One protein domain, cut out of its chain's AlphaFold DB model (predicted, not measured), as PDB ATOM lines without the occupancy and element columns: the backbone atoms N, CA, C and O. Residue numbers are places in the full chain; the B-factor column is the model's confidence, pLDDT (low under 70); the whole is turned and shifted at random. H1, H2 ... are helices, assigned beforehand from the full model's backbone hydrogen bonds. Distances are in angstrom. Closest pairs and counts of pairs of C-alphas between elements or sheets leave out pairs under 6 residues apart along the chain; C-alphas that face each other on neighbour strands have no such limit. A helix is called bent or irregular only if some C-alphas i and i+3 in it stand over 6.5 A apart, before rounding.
ATOM      1  N   HIS A  27     -21.239 -36.958   0.957       63.72
ATOM      2  CA  HIS A  27     -19.963 -36.282   0.708       63.72
ATOM      3  C   HIS A  27     -19.162 -36.779  -0.512       63.72
ATOM      4  O   HIS A  27     -18.325 -36.043  -1.021       63.72
ATOM      5  N   SER A  28     -19.400 -37.996  -1.018       83.56
ATOM      6  CA  SER A  28     -18.694 -38.509  -2.205       83.56
ATOM      7  C   SER A  28     -19.298 -38.062  -3.540       83.56
ATOM      8  O   SER A  28     -18.654 -38.221  -4.578       83.56
ATOM      9  N   LEU A  29     -20.516 -37.505  -3.550       89.12
ATOM     10  CA  LEU A  29     -21.212 -37.148  -4.789       89.12
ATOM     11  C   LEU A  29     -20.473 -36.083  -5.619       89.12
ATOM     12  O   LEU A  29     -20.303 -36.326  -6.813       89.12
ATOM     13  N   PRO A  30     -19.969 -34.969  -5.047       91.25
ATOM     14  CA  PRO A  30     -19.209 -33.981  -5.820       91.25
ATOM     15  C   PRO A  30     -17.982 -34.594  -6.504       91.25
ATOM     16  O   PRO A  30     -17.712 -34.324  -7.672       91.25
ATOM     17  N   ILE A  31     -17.294 -35.504  -5.808       92.50
ATOM     18  CA  ILE A  31     -16.122 -36.207  -6.339       92.50
ATOM     19  C   ILE A  31     -16.526 -37.123  -7.499       92.50
ATOM     20  O   ILE A  31     -15.891 -37.103  -8.551       92.50
ATOM     21  N   LYS A  32     -17.615 -37.893  -7.352       94.06
ATOM     22  CA  LYS A  32     -18.141 -38.741  -8.435       94.06
ATOM     23  C   LYS A  32     -18.551 -37.924  -9.658       94.06
ATOM     24  O   LYS A  32     -18.286 -38.351 -10.777       94.06
ATOM     25  N   VAL A  33     -19.180 -36.765  -9.458       94.50
ATOM     26  CA  VAL A  33     -19.555 -35.853 -10.550       94.50
ATOM     27  C   VAL A  33     -18.307 -35.350 -11.274       94.50
ATOM     28  O   VAL A  33     -18.260 -35.394 -12.503       94.50
ATOM     29  N   SER A  34     -17.273 -34.956 -10.533       94.88
ATOM     30  CA  SER A  34     -16.012 -34.496 -11.121       94.88
ATOM     31  C   SER A  34     -15.281 -35.603 -11.895       94.88
ATOM     32  O   SER A  34     -14.863 -35.398 -13.037       94.88
ATOM     33  N   LEU A  35     -15.206 -36.817 -11.332       95.38
ATOM     34  CA  LEU A  35     -14.672 -38.003 -12.013       95.38
ATOM     35  C   LEU A  35     -15.453 -38.313 -13.296       95.38
ATOM     36  O   LEU A  35     -14.860 -38.512 -14.356       95.38
ATOM     37  N   ALA A  36     -16.787 -38.300 -13.223       95.62
ATOM     38  CA  ALA A  36     -17.650 -38.539 -14.372       95.62
ATOM     39  C   ALA A  36     -17.409 -37.520 -15.493       95.62
ATOM     40  O   ALA A  36     -17.347 -37.921 -16.651       95.62
ATOM     41  N   ALA A  37     -17.215 -36.237 -15.172       95.31
ATOM     42  CA  ALA A  37     -16.935 -35.199 -16.164       95.31
ATOM     43  C   ALA A  37     -15.607 -35.436 -16.909       95.31
ATOM     44  O   ALA A  37     -15.537 -35.263 -18.129       95.31
ATOM     45  N   HIS A  38     -14.564 -35.893 -16.208       96.12
ATOM     46  CA  HIS A  38     -13.280 -36.232 -16.831       96.12
ATOM     47  C   HIS A  38     -13.366 -37.471 -17.711       96.12
ATOM     48  O   HIS A  38     -12.880 -37.461 -18.843       96.12
ATOM     49  N   ILE A  39     -14.043 -38.514 -17.236       95.50
ATOM     50  CA  ILE A  39     -14.273 -39.721 -18.032       95.50
ATOM     51  C   ILE A  39     -15.120 -39.385 -19.262       95.50
ATOM     52  O   ILE A  39     -14.797 -39.818 -20.364       95.50
ATOM     53  N   GLN A  40     -16.164 -38.567 -19.109       95.06
ATOM     54  CA  GLN A  40     -17.016 -38.120 -20.210       95.06
ATOM     55  C   GLN A  40     -16.209 -37.399 -21.298       95.06
ATOM     56  O   GLN A  40     -16.431 -37.656 -22.481       95.06
ATOM     57  N   ALA A  41     -15.264 -36.539 -20.916       93.25
ATOM     58  CA  ALA A  41     -14.371 -35.877 -21.863       93.25
ATOM     59  C   ALA A  41     -13.430 -36.872 -22.568       93.25
ATOM     60  O   ALA A  41     -13.246 -36.784 -23.780       93.25
ATOM     61  N   ALA A  42     -12.879 -37.851 -21.843       93.00
ATOM     62  CA  ALA A  42     -11.962 -38.852 -22.398       93.00
ATOM     63  C   ALA A  42     -12.634 -39.831 -23.379       93.00
ATOM     64  O   ALA A  42     -12.002 -40.322 -24.313       93.00
ATOM     65  N   VAL A  43     -13.923 -40.116 -23.183       93.12
ATOM     66  CA  VAL A  43     -14.705 -41.053 -24.012       93.12
ATOM     67  C   VAL A  43     -15.565 -40.367 -25.075       93.12
ATOM     68  O   VAL A  43     -16.370 -41.027 -25.749       93.12
ATOM     69  N   GLN A  44     -15.439 -39.046 -25.214       91.50
ATOM     70  CA  GLN A  44     -16.148 -38.278 -26.228       91.50
ATOM     71  C   GLN A  44     -15.731 -38.764 -27.623       91.50
ATOM     72  O   GLN A  44     -14.551 -38.891 -27.926       91.50
ATOM     73  N   GLY A  45     -16.712 -39.102 -28.466       87.81
ATOM     74  CA  GLY A  45     -16.460 -39.647 -29.807       87.81
ATOM     75  C   GLY A  45     -16.002 -41.113 -29.849       87.81
ATOM     76  O   GLY A  45     -15.883 -41.677 -30.932       87.81
ATOM     77  N   MET A  46     -15.791 -41.777 -28.705       92.88
ATOM     78  CA  MET A  46     -15.401 -43.189 -28.684       92.88
ATOM     79  C   MET A  46     -16.630 -44.116 -28.773       92.88
ATOM     80  O   MET A  46     -17.587 -43.932 -28.021       92.88
ATOM     81  N   PRO A  47     -16.646 -45.160 -29.620       93.19
ATOM     82  CA  PRO A  47     -17.743 -46.127 -29.626       93.19
ATOM     83  C   PRO A  47     -17.864 -46.858 -28.285       93.19
ATOM     84  O   PRO A  47     -16.862 -47.283 -27.712       93.19
ATOM     85  N   THR A  48     -19.091 -47.082 -27.810       92.81
ATOM     86  CA  THR A  48     -19.338 -47.781 -26.536       92.81
ATOM     87  C   THR A  48     -18.678 -49.163 -26.480       92.81
ATOM     88  O   THR A  48     -18.123 -49.529 -25.450       92.81
ATOM     89  N   GLY A  49     -18.679 -49.914 -27.587       91.75
ATOM     90  CA  GLY A  49     -18.016 -51.221 -27.648       91.75
ATOM     91  C   GLY A  49     -16.494 -51.145 -27.484       91.75
ATOM     92  O   GLY A  49     -15.903 -52.041 -26.894       91.75
ATOM     93  N   LYS A  50     -15.859 -50.057 -27.944       93.06
ATOM     94  CA  LYS A  50     -14.424 -49.825 -27.728       93.06
ATOM     95  C   LYS A  50     -14.136 -49.533 -26.256       93.06
ATOM     96  O   LYS A  50     -13.180 -50.070 -25.720       93.06
ATOM     97  N   ILE A  51     -14.987 -48.743 -25.601       94.06
ATOM     98  CA  ILE A  51     -14.868 -48.444 -24.164       94.06
ATOM     99  C   ILE A  51     -15.035 -49.723 -23.337       94.06
ATOM    100  O   ILE A  51     -14.214 -49.982 -22.471       94.06
ATOM    101  N   ALA A  52     -16.041 -50.548 -23.642       93.50
ATOM    102  CA  ALA A  52     -16.258 -51.830 -22.965       93.50
ATOM    103  C   ALA A  52     -15.021 -52.736 -23.030       93.50
ATOM    104  O   ALA A  52     -14.545 -53.182 -21.993       93.50
ATOM    105  N   ARG A  53     -14.431 -52.897 -24.223       91.94
ATOM    106  CA  ARG A  53     -13.205 -53.689 -24.405       91.94
ATOM    107  C   ARG A  53     -12.001 -53.148 -23.635       91.94
ATOM    108  O   ARG A  53     -11.150 -53.930 -23.238       91.94
ATOM    109  N   LEU A  54     -11.902 -51.828 -23.469       92.81
ATOM    110  CA  LEU A  54     -10.813 -51.206 -22.711       92.81
ATOM    111  C   LEU A  54     -10.982 -51.366 -21.196       92.81
ATOM    112  O   LEU A  54      -9.978 -51.396 -20.497       92.81
ATOM    113  N   VAL A  55     -12.225 -51.413 -20.707       93.00
ATOM    114  CA  VAL A  55     -12.541 -51.364 -19.270       93.00
ATOM    115  C   VAL A  55     -12.729 -52.755 -18.668       93.00
ATOM    116  O   VAL A  55     -12.113 -53.051 -17.652       93.00
ATOM    117  N   ASP A  56     -13.557 -53.605 -19.282       90.38
ATOM    118  CA  ASP A  56     -13.843 -54.954 -18.765       90.38
ATOM    119  C   ASP A  56     -13.071 -56.051 -19.541       90.38
ATOM    120  O   ASP A  56     -13.048 -57.207 -19.131       90.38
ATOM    121  N   GLY A  57     -12.385 -55.698 -20.637       84.81
ATOM    122  CA  GLY A  57     -11.599 -56.634 -21.451       84.81
ATOM    123  C   GLY A  57     -12.373 -57.262 -22.622       84.81
ATOM    124  O   GLY A  57     -13.522 -56.902 -22.886       84.81
ATOM    125  N   PRO A  58     -11.733 -58.152 -23.405       81.31
ATOM    126  CA  PRO A  58     -12.339 -58.762 -24.592       81.31
ATOM    127  C   PRO A  58     -13.336 -59.891 -24.280       81.31
ATOM    128  O   PRO A  58     -14.174 -60.177 -25.133       81.31
ATOM    129  N   ASP A  59     -13.250 -60.497 -23.091       81.00
ATOM    130  CA  ASP A  59     -14.032 -61.681 -22.699       81.00
ATOM    131  C   ASP A  59     -15.348 -61.341 -21.975       81.00
ATOM    132  O   ASP A  59     -16.190 -62.216 -21.770       81.00
ATOM    133  N   ASP A  60     -15.549 -60.073 -21.604       80.75
ATOM    134  CA  ASP A  60     -16.769 -59.588 -20.959       80.75
ATOM    135  C   ASP A  60     -17.765 -59.055 -22.010       80.75
ATOM    136  O   ASP A  60     -17.393 -58.396 -22.990       80.75
ATOM    137  N   ASP A  61     -19.064 -59.310 -21.817       75.25
ATOM    138  CA  ASP A  61     -20.119 -58.809 -22.713       75.25
ATOM    139  C   ASP A  61     -20.262 -57.265 -22.659       75.25
ATOM    140  O   ASP A  61     -20.888 -56.619 -23.521       75.25
ATOM    141  N   GLY A  62     -19.631 -56.652 -21.655       83.12
ATOM    142  CA  GLY A  62     -19.573 -55.228 -21.396       83.12
ATOM    143  C   GLY A  62     -20.930 -54.661 -21.022       83.12
ATOM    144  O   GLY A  62     -21.156 -53.457 -21.193       83.12
ATOM    145  N   LYS A  63     -21.890 -55.485 -20.581       87.88
ATOM    146  CA  LYS A  63     -23.263 -55.043 -20.294       87.88
ATOM    147  C   LYS A  63     -23.285 -53.980 -19.200       87.88
ATOM    148  O   LYS A  63     -24.020 -52.993 -19.313       87.88
ATOM    149  N   ASN A  64     -22.443 -54.144 -18.181       88.56
ATOM    150  CA  ASN A  64     -22.304 -53.181 -17.094       88.56
ATOM    151  C   ASN A  64     -21.667 -51.877 -17.585       88.56
ATOM    152  O   ASN A  64     -22.284 -50.818 -17.427       88.56
ATOM    153  N   VAL A  65     -20.532 -51.935 -18.294       92.69
ATOM    154  CA  VAL A  65     -19.891 -50.733 -18.865       92.69
ATOM    155  C   VAL A  65     -20.805 -49.994 -19.832       92.69
ATOM    156  O   VAL A  65     -20.861 -48.767 -19.800       92.69
ATOM    157  N   ARG A  66     -21.585 -50.696 -20.662       92.81
ATOM    158  CA  ARG A  66     -22.566 -50.080 -21.576       92.81
ATOM    159  C   ARG A  66     -23.602 -49.244 -20.827       92.81
ATOM    160  O   ARG A  66     -23.957 -48.152 -21.276       92.81
ATOM    161  N   ARG A  67     -24.087 -49.732 -19.684       94.31
ATOM    162  CA  ARG A  67     -25.023 -48.990 -18.833       94.31
ATOM    163  C   ARG A  67     -24.332 -47.810 -18.151       94.31
ATOM    164  O   ARG A  67     -24.857 -46.697 -18.187       94.31
ATOM    165  N   GLU A  68     -23.170 -48.042 -17.551       95.06
ATOM    166  CA  GLU A  68     -22.396 -47.031 -16.824       95.06
ATOM    167  C   GLU A  68     -21.963 -45.884 -17.740       95.06
ATOM    168  O   GLU A  68     -22.131 -44.719 -17.390       95.06
ATOM    169  N   ILE A  69     -21.510 -46.179 -18.961       94.81
ATOM    170  CA  ILE A  69     -21.131 -45.145 -19.925       94.81
ATOM    171  C   ILE A  69     -22.336 -44.333 -20.396       94.81
ATOM    172  O   ILE A  69     -22.211 -43.133 -20.631       94.81
ATOM    173  N   GLY A  70     -23.514 -44.955 -20.500       94.44
ATOM    174  CA  GLY A  70     -24.764 -44.249 -20.774       94.44
ATOM    175  C   GLY A  70     -25.105 -43.254 -19.662       94.44
ATOM    176  O   GLY A  70     -25.500 -42.120 -19.938       94.44
ATOM    177  N   VAL A  71     -24.888 -43.645 -18.403       94.88
ATOM    178  CA  VAL A  71     -25.029 -42.758 -17.242       94.88
ATOM    179  C   VAL A  71     -24.000 -41.628 -17.285       94.88
ATOM    180  O   VAL A  71     -24.395 -40.466 -17.206       94.88
ATOM    181  N   ILE A  72     -22.715 -41.933 -17.479       94.75
ATOM    182  CA  ILE A  72     -21.629 -40.940 -17.525       94.75
ATOM    183  C   ILE A  72     -21.870 -39.918 -18.644       94.75
ATOM    184  O   ILE A  72     -21.806 -38.715 -18.411       94.75
ATOM    185  N   ARG A  73     -22.246 -40.373 -19.845       94.12
ATOM    186  CA  ARG A  73     -22.550 -39.489 -20.984       94.12
ATOM    187  C   ARG A  73     -23.758 -38.598 -20.771       94.12
ATOM    188  O   ARG A  73     -23.811 -37.524 -21.359       94.12
ATOM    189  N   SER A  74     -24.727 -39.038 -19.969       92.00
ATOM    190  CA  SER A  74     -25.906 -38.223 -19.689       92.00
ATOM    191  C   SER A  74     -25.575 -36.962 -18.889       92.00
ATOM    192  O   SER A  74     -26.373 -36.030 -18.907       92.00
ATOM    193  N   GLY A  75     -24.433 -36.930 -18.186       88.56
ATOM    194  CA  GLY A  75     -24.013 -35.791 -17.363       88.56
ATOM    195  C   GLY A  75     -24.935 -35.504 -16.174       88.56
ATOM    196  O   GLY A  75     -24.804 -34.465 -15.541       88.56
ATOM    197  N   ARG A  76     -25.884 -36.404 -15.878       90.00
ATOM    198  CA  ARG A  76     -26.931 -36.222 -14.868       90.00
ATOM    199  C   ARG A  76     -26.443 -36.644 -13.472       90.00
ATOM    200  O   ARG A  76     -26.243 -37.849 -13.260       90.00
ATOM    201  N   PRO A  77     -26.250 -35.710 -12.516       88.31
ATOM    202  CA  PRO A  77     -25.687 -36.009 -11.194       88.31
ATOM    203  C   PRO A  77     -26.449 -37.088 -10.413       88.31
ATOM    204  O   PRO A  77     -25.845 -37.933  -9.752       88.31
ATOM    205  N   GLU A  78     -27.774 -37.121 -10.533       89.81
ATOM    206  CA  GLU A  78     -28.643 -38.087  -9.862       89.81
ATOM    207  C   GLU A  78     -28.412 -39.526 -10.341       89.81
ATOM    208  O   GLU A  78     -28.537 -40.475  -9.567       89.81
ATOM    209  N   ARG A  79     -28.011 -39.703 -11.606       91.19
ATOM    210  CA  ARG A  79     -27.689 -41.023 -12.166       91.19
ATOM    211  C   ARG A  79     -26.259 -41.435 -11.823       91.19
ATOM    212  O   ARG A  79     -26.023 -42.604 -11.527       91.19
ATOM    213  N   ILE A  80     -25.334 -40.473 -11.806       91.50
ATOM    214  CA  ILE A  80     -23.926 -40.635 -11.397       91.50
ATOM    215  C   ILE A  80     -23.827 -41.194  -9.969       91.50
ATOM    216  O   ILE A  80     -23.004 -42.067  -9.691       91.50
ATOM    217  N   ALA A  81     -24.717 -40.774  -9.066       89.81
ATOM    218  CA  ALA A  81     -24.761 -41.283  -7.695       89.81
ATOM    219  C   ALA A  81     -24.877 -42.820  -7.612       89.81
ATOM    220  O   ALA A  81     -24.324 -43.423  -6.685       89.81
ATOM    221  N   GLY A  82     -25.561 -43.437  -8.586       89.31
ATOM    222  CA  GLY A  82     -25.838 -44.873  -8.650       89.31
ATOM    223  C   GLY A  82     -24.659 -45.751  -9.078       89.31
ATOM    224  O   GLY A  82     -24.750 -46.967  -8.936       89.31
ATOM    225  N   ILE A  83     -23.560 -45.172  -9.572       91.19
ATOM    226  CA  ILE A  83     -22.337 -45.915  -9.901       91.19
ATOM    227  C   ILE A  83     -21.440 -45.987  -8.656       91.19
ATOM    228  O   ILE A  83     -21.281 -45.007  -7.914       91.19
ATOM    229  N   GLY A  84     -20.854 -47.158  -8.401       91.25
ATOM    230  CA  GLY A  84     -19.889 -47.357  -7.318       91.25
ATOM    231  C   GLY A  84     -18.648 -46.477  -7.500       91.25
ATOM    232  O   GLY A  84     -18.184 -46.281  -8.617       91.25
ATOM    233  N   PHE A  85     -18.093 -45.935  -6.412       92.44
ATOM    234  CA  PHE A  85     -16.909 -45.067  -6.504       92.44
ATOM    235  C   PHE A  85     -15.720 -45.776  -7.175       92.44
ATOM    236  O   PHE A  85     -15.076 -45.205  -8.046       92.44
ATOM    237  N   GLU A  86     -15.481 -47.038  -6.822       92.44
ATOM    238  CA  GLU A  86     -14.409 -47.862  -7.392       92.44
ATOM    239  C   GLU A  86     -14.537 -48.029  -8.904       92.44
ATOM    240  O   GLU A  86     -13.534 -47.982  -9.607       92.44
ATOM    241  N   ARG A  87     -15.764 -48.110  -9.433       93.88
ATOM    242  CA  ARG A  87     -15.975 -48.178 -10.884       93.88
ATOM    243  C   ARG A  87     -15.445 -46.937 -11.591       93.88
ATOM    244  O   ARG A  87     -14.835 -47.071 -12.643       93.88
ATOM    245  N   TYR A  88     -15.583 -45.746 -11.004       95.00
ATOM    246  CA  TYR A  88     -14.965 -44.542 -11.568       95.00
ATOM    247  C   TYR A  88     -13.437 -44.632 -11.614       95.00
ATOM    248  O   TYR A  88     -12.844 -44.166 -12.583       95.00
ATOM    249  N   LEU A  89     -12.803 -45.244 -10.611       95.31
ATOM    250  CA  LEU A  89     -11.353 -45.448 -10.614       95.31
ATOM    251  C   LEU A  89     -10.925 -46.436 -11.705       95.31
ATOM    252  O   LEU A  89      -9.987 -46.139 -12.437       95.31
ATOM    253  N   VAL A  90     -11.670 -47.532 -11.886       95.19
ATOM    254  CA  VAL A  90     -11.443 -48.498 -12.977       95.19
ATOM    255  C   VAL A  90     -11.549 -47.811 -14.344       95.19
ATOM    256  O   VAL A  90     -10.679 -47.988 -15.200       95.19
ATOM    257  N   PHE A  91     -12.564 -46.961 -14.550       95.44
ATOM    258  CA  PHE A  91     -12.658 -46.141 -15.762       95.44
ATOM    259  C   PHE A  91     -11.448 -45.217 -15.925       95.44
ATOM    260  O   PHE A  91     -10.925 -45.110 -17.035       95.44
ATOM    261  N   CYS A  92     -10.994 -44.555 -14.855       95.62
ATOM    262  CA  CYS A  92      -9.849 -43.650 -14.935       95.62
ATOM    263  C   CYS A  92      -8.572 -44.383 -15.359       95.62
ATOM    264  O   CYS A  92      -7.897 -43.952 -16.294       95.62
ATOM    265  N   GLU A  93      -8.285 -45.523 -14.737       95.25
ATOM    266  CA  GLU A  93      -7.123 -46.354 -15.048       95.25
ATOM    267  C   GLU A  93      -7.142 -46.861 -16.499       95.25
ATOM    268  O   GLU A  93      -6.154 -46.727 -17.234       95.25
ATOM    269  N   SER A  94      -8.293 -47.382 -16.930       95.12
ATOM    270  CA  SER A  94      -8.489 -47.953 -18.267       95.12
ATOM    271  C   SER A  94      -8.379 -46.897 -19.370       95.12
ATOM    272  O   SER A  94      -7.849 -47.157 -20.450       95.12
ATOM    273  N   LEU A  95      -8.854 -45.678 -19.099       94.06
ATOM    274  CA  LEU A  95      -8.914 -44.576 -20.065       94.06
ATOM    275  C   LEU A  95      -7.751 -43.583 -19.936       94.06
ATOM    276  O   LEU A  95      -7.733 -42.579 -20.649       94.06
ATOM    277  N   LYS A  96      -6.786 -43.856 -19.047       94.12
ATOM    278  CA  LYS A  96      -5.639 -42.979 -18.756       94.12
ATOM    279  C   LYS A  96      -6.065 -41.561 -18.352       94.12
ATOM    280  O   LYS A  96      -5.449 -40.575 -18.754       94.12
ATOM    281  N   VAL A  97      -7.131 -41.470 -17.561       94.06
ATOM    282  CA  VAL A  97      -7.555 -40.243 -16.878       94.06
ATOM    283  C   VAL A  97      -6.858 -40.204 -15.526       94.06
ATOM    284  O   VAL A  97      -6.895 -41.190 -14.799       94.06
ATOM    285  N   ASP A  98      -6.245 -39.074 -15.179       94.00
ATOM    286  CA  ASP A  98      -5.656 -38.883 -13.853       94.00
ATOM    287  C   ASP A  98      -6.768 -38.689 -12.801       94.00
ATOM    288  O   ASP A  98      -7.454 -37.655 -12.814       94.00
ATOM    289  N   PRO A  99      -6.981 -39.658 -11.887       92.12
ATOM    290  CA  PRO A  99      -8.011 -39.537 -10.870       92.12
ATOM    291  C   PRO A  99      -7.665 -38.459  -9.838       92.12
ATOM    292  O   PRO A  99      -8.583 -37.850  -9.298       92.12
ATOM    293  N   ALA A 100      -6.383 -38.186  -9.561       92.88
ATOM    294  CA  ALA A 100      -5.989 -37.161  -8.599       92.88
ATOM    295  C   ALA A 100      -6.422 -35.782  -9.098       92.88
ATOM    296  O   ALA A 100      -7.131 -35.074  -8.381       92.88
ATOM    297  N   LEU A 101      -6.109 -35.461 -10.358       91.31
ATOM    298  CA  LEU A 101      -6.593 -34.249 -11.019       91.31
ATOM    299  C   LEU A 101      -8.124 -34.186 -11.014       91.31
ATOM    300  O   LEU A 101      -8.696 -33.172 -10.616       91.31
ATOM    301  N   ALA A 102      -8.795 -35.279 -11.382       90.56
ATOM    302  CA  ALA A 102     -10.250 -35.310 -11.439       90.56
ATOM    303  C   ALA A 102     -10.911 -35.090 -10.069       90.56
ATOM    304  O   ALA A 102     -11.973 -34.476  -9.991       90.56
ATOM    305  N   MET A 103     -10.293 -35.534  -8.974       91.44
ATOM    306  CA  MET A 103     -10.806 -35.322  -7.617       91.44
ATOM    307  C   MET A 103     -10.611 -33.888  -7.102       91.44
ATOM    308  O   MET A 103     -11.330 -33.492  -6.189       91.44
ATOM    309  N   THR A 104      -9.710 -33.090  -7.691       88.38
ATOM    310  CA  THR A 104      -9.508 -31.680  -7.289       88.38
ATOM    311  C   THR A 104     -10.679 -30.759  -7.642       88.38
ATOM    312  O   THR A 104     -10.777 -29.661  -7.103       88.38
ATOM    313  N   GLY A 105     -11.561 -31.178  -8.556       81.75
ATOM    314  CA  GLY A 105     -12.614 -30.323  -9.112       81.75
ATOM    315  C   GLY A 105     -12.146 -29.422 -10.259       81.75
ATOM    316  O   GLY A 105     -12.927 -28.597 -10.735       81.75
TER     317      GLY A 105
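Overview. This is residues 27 to 105 of the 114 residues of an uncharacterized protein of Methylobacterium sp. UNCCL125 (UniProt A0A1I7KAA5). H1 and H5 run side by side, H3 meets H1 nearly at a right angle with residues 72 and 73, and H2 packs on H3 and H5; small H4 and H6 pack on H1. The printed part has 79 residues with six named helices, H1 to H6 in order, and no named strand: all helix. It is compact, radius of gyration of the C-alphas 11.5 A, spans 35 by 23 by 22 A.

Along the chain. Find C-alpha 27 at (-19.963, -36.282, 0.708); H1 runs 24.6 A from there, residues 27 to 42, only just irregular: C-alphas 27 and 30 are 7.0 A apart. Next come H2, 48 to 55; H3, 63 to 74, 17.0 A; H4, 77 to 80; H5, 85 to 95, 15.7 A; H6, 99 to 103, ending at (-10.806, -35.322, -7.617).

Arrangement. At the hub, H1, closest C-alphas are Leu 35 and Tyr 88 of H5, 6.6 A, a shallow tilt of 20 degrees, the same way. H3 touches H1 about perpendicular, 86 degrees, Ala 36 to Ile 72 closest, C-alphas 5.6 A apart. In H1, 11 of 12 O i to N i+4 pairs are within hydrogen-bond range.

Size, cuts and confidence. The printed part has no cut and no long link; residue 27 alone is under pLDDT 70.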